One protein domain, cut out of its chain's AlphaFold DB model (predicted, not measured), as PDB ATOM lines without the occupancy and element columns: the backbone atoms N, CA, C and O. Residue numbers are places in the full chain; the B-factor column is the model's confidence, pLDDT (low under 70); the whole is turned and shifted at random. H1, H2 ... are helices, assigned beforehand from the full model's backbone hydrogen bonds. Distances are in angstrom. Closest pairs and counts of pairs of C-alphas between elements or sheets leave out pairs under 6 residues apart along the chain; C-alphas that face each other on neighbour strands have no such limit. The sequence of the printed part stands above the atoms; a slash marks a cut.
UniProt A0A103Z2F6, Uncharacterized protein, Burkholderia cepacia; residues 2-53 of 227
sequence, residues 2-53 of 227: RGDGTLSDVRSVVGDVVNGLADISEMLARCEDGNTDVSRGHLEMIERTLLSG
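This is residues 2 to 53 of the 227 residues of an uncharacterized protein of Burkholderia cepacia (UniProt A0A103Z2F6). One long helix, H1, makes the length of this model; after a short loop the shorter H2 folds back at a slant near its last part, without packing closely on it. Residues 2 to 23 stick out as a free arm. The printed part has 52 residues with two named helices, H1 then H2, no named strand, class all helix. It is only just extended, close to loose, with a radius of gyration of the C-alphas of 15.3 A and spans of 48 by 21 by 13 A.

Look first at H1, residues 4 to 32, then at H2, residues 40 to 52: they are near each other, their closest C-alphas 8.4 A apart. In H2 every O i to N i+4 pair is within hydrogen-bond range; in H1, 24 of 25 are.

Find C-alpha 4 at (2.247, 29.171, 16.653); from there H1 runs 43.0 A to C-alpha 32. H2 runs 17.5 A, ending at C-alpha 52, (-22.994, 6.695, 7.095).

The C-alphas of Arg 2 and Gly 34 are the two farthest apart, 49.6 A. The printed part has no cut, and the link from H1 to H2 is short. Look for pLDDT under 70 at residues 2 to 4 and 36.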
ATOM      1  N   ARG A   2      -1.486  34.956  13.554       48.31
ATOM      2  CA  ARG A   2      -2.120  33.707  14.017       48.31
ATOM      3  C   ARG A   2      -1.020  32.918  14.730       48.31
ATOM      4  O   ARG A   2       0.043  32.746  14.149       48.31
ATOM      5  N   GLY A   3      -1.233  32.599  16.004       48.78
ATOM      6  CA  GLY A   3      -0.186  32.132  16.911       48.78
ATOM      7  C   GLY A   3       0.278  30.705  16.629       48.78
ATOM      8  O   GLY A   3      -0.533  29.837  16.309       48.78
ATOM      9  N   ASP A   4       1.576  30.468  16.819       61.03
ATOM     10  CA  ASP A   4       2.247  29.171  16.653       61.03
ATOM     11  C   ASP A   4       1.608  28.024  17.465       61.03
ATOM     12  O   ASP A   4       1.719  26.860  17.083       61.03
ATOM     13  N   GLY A   5       0.865  28.335  18.535       74.25
ATOM     14  CA  GLY A   5       0.137  27.344  19.337       74.25
ATOM     15  C   GLY A   5      -1.010  26.656  18.590       74.25
ATOM     16  O   GLY A   5      -1.149  25.443  18.671       74.25
ATOM     17  N   THR A   6      -1.778  27.384  17.768       83.00
ATOM     18  CA  THR A   6      -2.968  26.815  17.104       83.00
ATOM     19  C   THR A   6      -2.605  25.725  16.094       83.00
ATOM     20  O   THR A   6      -3.321  24.740  15.960       83.00
ATOM     21  N   LEU A   7      -1.485  25.874  15.381       87.31
ATOM     22  CA  LEU A   7      -1.027  24.854  14.431       87.31
ATOM     23  C   LEU A   7      -0.474  23.614  15.143       87.31
ATOM     24  O   LEU A   7      -0.611  22.505  14.624       87.31
ATOM     25  N   SER A   8       0.127  23.792  16.321       88.62
ATOM     26  CA  SER A   8       0.560  22.683  17.171       88.62
ATOM     27  C   SER A   8      -0.635  21.878  17.683       88.62
ATOM     28  O   SER A   8      -0.633  20.655  17.569       88.62
ATOM     29  N   ASP A   9      -1.686  22.553  18.156       90.75
ATOM     30  CA  ASP A   9      -2.913  21.900  18.625       90.75
ATOM     31  C   ASP A   9      -3.591  21.115  17.496       90.75
ATOM     32  O   ASP A   9      -3.947  19.950  17.668       90.75
ATOM     33  N   VAL A  10      -3.692  21.711  16.299       88.44
ATOM     34  CA  VAL A  10      -4.223  21.026  15.108       88.44
ATOM     35  C   VAL A  10      -3.409  19.771  14.789       88.44
ATOM     36  O   VAL A  10      -3.989  18.721  14.519       88.44
ATOM     37  N   ARG A  11      -2.074  19.842  14.849       88.62
ATOM     38  CA  ARG A  11      -1.206  18.676  14.626       88.62
ATOM     39  C   ARG A  11      -1.412  17.582  15.669       88.62
ATOM     40  O   ARG A  11      -1.426  16.414  15.290       88.62
ATOM     41  N   SER A  12      -1.585  17.947  16.938       91.81
ATOM     42  CA  SER A  12      -1.875  16.987  18.009       91.81
ATOM     43  C   SER A  12      -3.191  16.260  17.751       91.81
ATOM     44  O   SER A  12      -3.207  15.036  17.717       91.81
ATOM     45  N   VAL A  13      -4.263  17.005  17.458       90.50
ATOM     46  CA  VAL A  13      -5.585  16.430  17.153       90.50
ATOM     47  C   VAL A  13      -5.517  15.494  15.948       90.50
ATOM     48  O   VAL A  13      -6.098  14.412  15.970       90.50
ATOM     49  N   VAL A  14      -4.785  15.877  14.896       89.50
ATOM     50  CA  VAL A  14      -4.565  14.999  13.737       89.50
ATOM     51  C   VAL A  14      -3.842  13.714  14.153       89.50
ATOM     52  O   VAL A  14      -4.246  12.638  13.720       89.50
ATOM     53  N   GLY A  15      -2.813  13.807  14.999       91.00
ATOM     54  CA  GLY A  15      -2.098  12.643  15.527       91.00
ATOM     55  C   GLY A  15      -3.003  11.692  16.314       91.00
ATOM     56  O   GLY A  15      -3.000  10.492  16.046       91.00
ATOM     57  N   ASP A  16      -3.828  12.226  17.214       92.19
ATOM     58  CA  ASP A  16      -4.765  11.438  18.025       92.19
ATOM     59  C   ASP A  16      -5.790  10.701  17.151       92.19
ATOM     60  O   ASP A  16      -6.056   9.515  17.355       92.19
ATOM     61  N   VAL A  17      -6.322  11.376  16.124       89.00
ATOM     62  CA  VAL A  17      -7.254  10.769  15.160       89.00
ATOM     63  C   VAL A  17      -6.575   9.666  14.349       89.00
ATOM     64  O   VAL A  17      -7.166   8.605  14.156       89.00
ATOM     65  N   VAL A  18      -5.341   9.883  13.882       90.50
ATOM     66  CA  VAL A  18      -4.585   8.871  13.126       90.50
ATOM     67  C   VAL A  18      -4.341   7.623  13.974       90.50
ATOM     68  O   VAL A  18      -4.579   6.518  13.489       90.50
ATOM     69  N   ASN A  19      -3.929   7.789  15.233       92.38
ATOM     70  CA  ASN A  19      -3.698   6.669  16.144       92.38
ATOM     71  C   ASN A  19      -4.995   5.888  16.412       92.38
ATOM     72  O   ASN A  19      -5.026   4.676  16.226       92.38
ATOM     73  N   GLY A  20      -6.098   6.574  16.735       90.38
ATOM     74  CA  GLY A  20      -7.380   5.905  16.979       90.38
ATOM     75  C   GLY A  20      -7.938   5.172  15.750       90.38
ATOM     76  O   GLY A  20      -8.504   4.087  15.876       90.38
ATOM     77  N   LEU A  21      -7.760   5.723  14.542       90.06
ATOM     78  CA  LEU A  21      -8.148   5.038  13.301       90.06
ATOM     79  C   LEU A  21      -7.268   3.813  13.007       90.06
ATOM     80  O   LEU A  21      -7.768   2.836  12.439       90.06
ATOM     81  N   ALA A  22      -5.989   3.840  13.392       92.81
ATOM     82  CA  ALA A  22      -5.104   2.682  13.290       92.81
ATOM     83  C   ALA A  22      -5.558   1.553  14.229       92.81
ATOM     84  O   ALA A  22      -5.699   0.419  13.771       92.81
ATOM     85  N   ASP A  23      -5.902   1.875  15.480       90.50
ATOM     86  CA  ASP A  23      -6.420   0.907  16.459       90.50
ATOM     87  C   ASP A  23      -7.727   0.250  15.978       90.50
ATOM     88  O   ASP A  23      -7.891  -0.969  16.058       90.50
ATOM     89  N   ILE A  24      -8.652   1.040  15.413       89.38
ATOM     90  CA  ILE A  24      -9.898   0.520  14.819       89.38
ATOM     91  C   ILE A  24      -9.590  -0.405  13.636       89.38
ATOM     92  O   ILE A  24     -10.216  -1.456  13.504       89.38
ATOM     93  N   SER A  25      -8.631  -0.039  12.784       90.62
ATOM     94  CA  SER A  25      -8.251  -0.855  11.624       90.62
ATOM     95  C   SER A  25      -7.657  -2.202  12.050       90.62
ATOM     96  O   SER A  25      -8.025  -3.235  11.496       90.62
ATOM     97  N   GLU A  26      -6.789  -2.211  13.066       90.62
ATOM     98  CA  GLU A  26      -6.227  -3.444  13.629       90.62
ATOM     99  C   GLU A  26      -7.313  -4.320  14.271       90.62
ATOM    100  O   GLU A  26      -7.345  -5.534  14.067       90.62
ATOM    101  N   MET A  27      -8.237  -3.710  15.015       89.06
ATOM    102  CA  MET A  27      -9.372  -4.408  15.615       89.06
ATOM    103  C   MET A  27     -10.254  -5.080  14.550       89.06
ATOM    104  O   MET A  27     -10.624  -6.243  14.715       89.06
ATOM    105  N   LEU A  28     -10.566  -4.380  13.453       89.06
ATOM    106  CA  LEU A  28     -11.349  -4.936  12.345       89.06
ATOM    107  C   LEU A  28     -10.640  -6.130  11.691       89.06
ATOM    108  O   LEU A  28     -11.280  -7.158  11.485       89.06
ATOM    109  N   ALA A  29      -9.326  -6.040  11.457       89.06
ATOM    110  CA  ALA A  29      -8.539  -7.150  10.911       89.06
ATOM    111  C   ALA A  29      -8.580  -8.393  11.819       89.06
ATOM    112  O   ALA A  29      -8.836  -9.501  11.355       89.06
ATOM    113  N   ARG A  30      -8.437  -8.215  13.141       87.06
ATOM    114  CA  ARG A  30      -8.558  -9.324  14.108       87.06
ATOM    115  C   ARG A  30      -9.945  -9.974  14.081       87.06
ATOM    116  O   ARG A  30     -10.050 -11.189  14.234       87.06
ATOM    117  N   CYS A  31     -11.006  -9.185  13.894       85.69
ATOM    118  CA  CYS A  31     -12.362  -9.714  13.752       85.69
ATOM    119  C   CYS A  31     -12.542 -10.528  12.461       85.69
ATOM    120  O   CYS A  31     -13.214 -11.559  12.500       85.69
ATOM    121  N   GLU A  32     -11.941 -10.105  11.344       85.25
ATOM    122  CA  GLU A  32     -11.933 -10.872  10.086       85.25
ATOM    123  C   GLU A  32     -11.198 -12.214  10.236       85.25
ATOM    124  O   GLU A  32     -11.667 -13.230   9.722       85.25
ATOM    125  N   ASP A  33     -10.130 -12.246  11.039       86.56
ATOM    126  CA  ASP A  33      -9.378 -13.460  11.388       86.56
ATOM    127  C   ASP A  33     -10.110 -14.379  12.396       86.56
ATOM    128  O   ASP A  33      -9.568 -15.390  12.850       86.56
ATOM    129  N   GLY A  34     -11.356 -14.055  12.757       78.75
ATOM    130  CA  GLY A  34     -12.198 -14.860  13.645       78.75
ATOM    131  C   GLY A  34     -11.954 -14.630  15.138       78.75
ATOM    132  O   GLY A  34     -12.506 -15.366  15.959       78.75
ATOM    133  N   ASN A  35     -11.168 -13.616  15.514       73.88
ATOM    134  CA  ASN A  35     -10.973 -13.242  16.910       73.88
ATOM    135  C   ASN A  35     -12.073 -12.262  17.370       73.88
ATOM    136  O   ASN A  35     -12.060 -11.073  17.045       73.88
ATOM    137  N   THR A  36     -13.052 -12.765  18.126       67.62
ATOM    138  CA  THR A  36     -14.226 -11.999  18.578       67.62
ATOM    139  C   THR A  36     -14.115 -11.540  20.034       67.62
ATOM    140  O   THR A  36     -14.950 -11.902  20.863       67.62
ATOM    141  N   ASP A  37     -13.130 -10.692  20.336       80.50
ATOM    142  CA  ASP A  37     -13.071  -9.940  21.607       80.50
ATOM    143  C   ASP A  37     -14.003  -8.704  21.607       80.50
ATOM    144  O   ASP A  37     -14.108  -7.971  22.592       80.50
ATOM    145  N   VAL A  38     -14.707  -8.460  20.494       82.06
ATOM    146  CA  VAL A  38     -15.538  -7.273  20.254       82.06
ATOM    147  C   VAL A  38     -16.999  -7.676  20.068       82.06
ATOM    148  O   VAL A  38     -17.327  -8.601  19.327       82.06
ATOM    149  N   SER A  39     -17.910  -6.966  20.738       87.31
ATOM    150  CA  SER A  39     -19.343  -7.251  20.638       87.31
ATOM    151  C   SER A  39     -19.918  -6.834  19.279       87.31
ATOM    152  O   SER A  39     -19.522  -5.827  18.690       87.31
ATOM    153  N   ARG A  40     -20.938  -7.560  18.805       86.38
ATOM    154  CA  ARG A  40     -21.650  -7.236  17.556       86.38
ATOM    155  C   ARG A  40     -22.189  -5.799  17.527       86.38
ATOM    156  O   ARG A  40     -22.115  -5.149  16.492       86.38
ATOM    157  N   GLY A  41     -22.713  -5.306  18.651       88.31
ATOM    158  CA  GLY A  41     -23.229  -3.937  18.748       88.31
ATOM    159  C   GLY A  41     -22.136  -2.872  18.611       88.31
ATOM    160  O   GLY A  41     -22.384  -1.813  18.043       88.31
ATOM    161  N   HIS A  42     -20.913  -3.161  19.071       88.31
ATOM    162  CA  HIS A  42     -19.764  -2.278  18.859       88.31
ATOM    163  C   HIS A  42     -19.422  -2.200  17.362       88.31
ATOM    164  O   HIS A  42     -19.318  -1.102  16.818       88.31
ATOM    165  N   LEU A  43     -19.331  -3.345  16.675       88.00
ATOM    166  CA  LEU A  43     -19.058  -3.385  15.233       88.00
ATOM    167  C   LEU A  43     -20.123  -2.637  14.417       88.00
ATOM    168  O   LEU A  43     -19.769  -1.836  13.556       88.00
ATOM    169  N   GLU A  44     -21.408  -2.820  14.740       90.38
ATOM    170  CA  GLU A  44     -22.501  -2.080  14.092       90.38
ATOM    171  C   GLU A  44     -22.352  -0.562  14.279       90.38
ATOM    172  O   GLU A  44     -22.542   0.210  13.339       90.38
ATOM    173  N   MET A  45     -21.975  -0.110  15.478       89.88
ATOM    174  CA  MET A  45     -21.781   1.314  15.751       89.88
ATOM    175  C   MET A  45     -20.616   1.900  14.937       89.88
ATOM    176  O   MET A  45     -20.750   2.995  14.383       89.88
ATOM    177  N   ILE A  46     -19.499   1.172  14.819       89.50
ATOM    178  CA  ILE A  46     -18.350   1.576  13.993       89.50
ATOM    179  C   ILE A  46     -18.749   1.636  12.519       89.50
ATOM    180  O   ILE A  46     -18.510   2.651  11.866       89.50
ATOM    181  N   GLU A  47     -19.413   0.600  12.009       89.69
ATOM    182  CA  GLU A  47     -19.890   0.541  10.626       89.69
ATOM    183  C   GLU A  47     -20.793   1.740  10.301       89.69
ATOM    184  O   GLU A  47     -20.553   2.476   9.338       89.69
ATOM    185  N   ARG A  48     -21.804   1.996  11.142       91.62
ATOM    186  CA  ARG A  48     -22.722   3.134  10.977       91.62
ATOM    187  C   ARG A  48     -21.979   4.465  10.989       91.62
ATOM    188  O   ARG A  48     -22.267   5.319  10.151       91.62
ATOM    189  N   THR A  49     -21.013   4.626  11.892       89.25
ATOM    190  CA  THR A  49     -20.223   5.856  12.030       89.25
ATOM    191  C   THR A  49     -19.337   6.102  10.811       89.25
ATOM    192  O   THR A  49     -19.372   7.189  10.240       89.25
ATOM    193  N   LEU A  50     -18.577   5.099  10.370       88.81
ATOM    194  CA  LEU A  50     -17.599   5.263   9.294       88.81
ATOM    195  C   LEU A  50     -18.254   5.339   7.907       88.81
ATOM    196  O   LEU A  50     -17.814   6.123   7.062       88.81
ATOM    197  N   LEU A  51     -19.314   4.561   7.659       89.06
ATOM    198  CA  LEU A  51     -19.945   4.489   6.336       89.06
ATOM    199  C   LEU A  51     -21.025   5.555   6.128       89.06
ATOM    200  O   LEU A  51     -21.156   6.111   5.030       89.06
ATOM    201  N   SER A  52     -21.809   5.829   7.173       88.94
ATOM    202  CA  SER A  52     -22.994   6.695   7.095       88.94
ATOM    203  C   SER A  52     -22.898   7.954   7.953       88.94
ATOM    204  O   SER A  52     -23.726   8.848   7.794       88.94
ATOM    205  N   GLY A  53     -21.911   8.045   8.846       91.44
ATOM    206  CA  GLY A  53     -21.729   9.198   9.716       91.44
ATOM    207  C   GLY A  53     -21.151  10.419   9.004       91.44
ATOM    208  O   GLY A  53     -20.661  10.371   7.869       91.44
TER     209      GLY A  53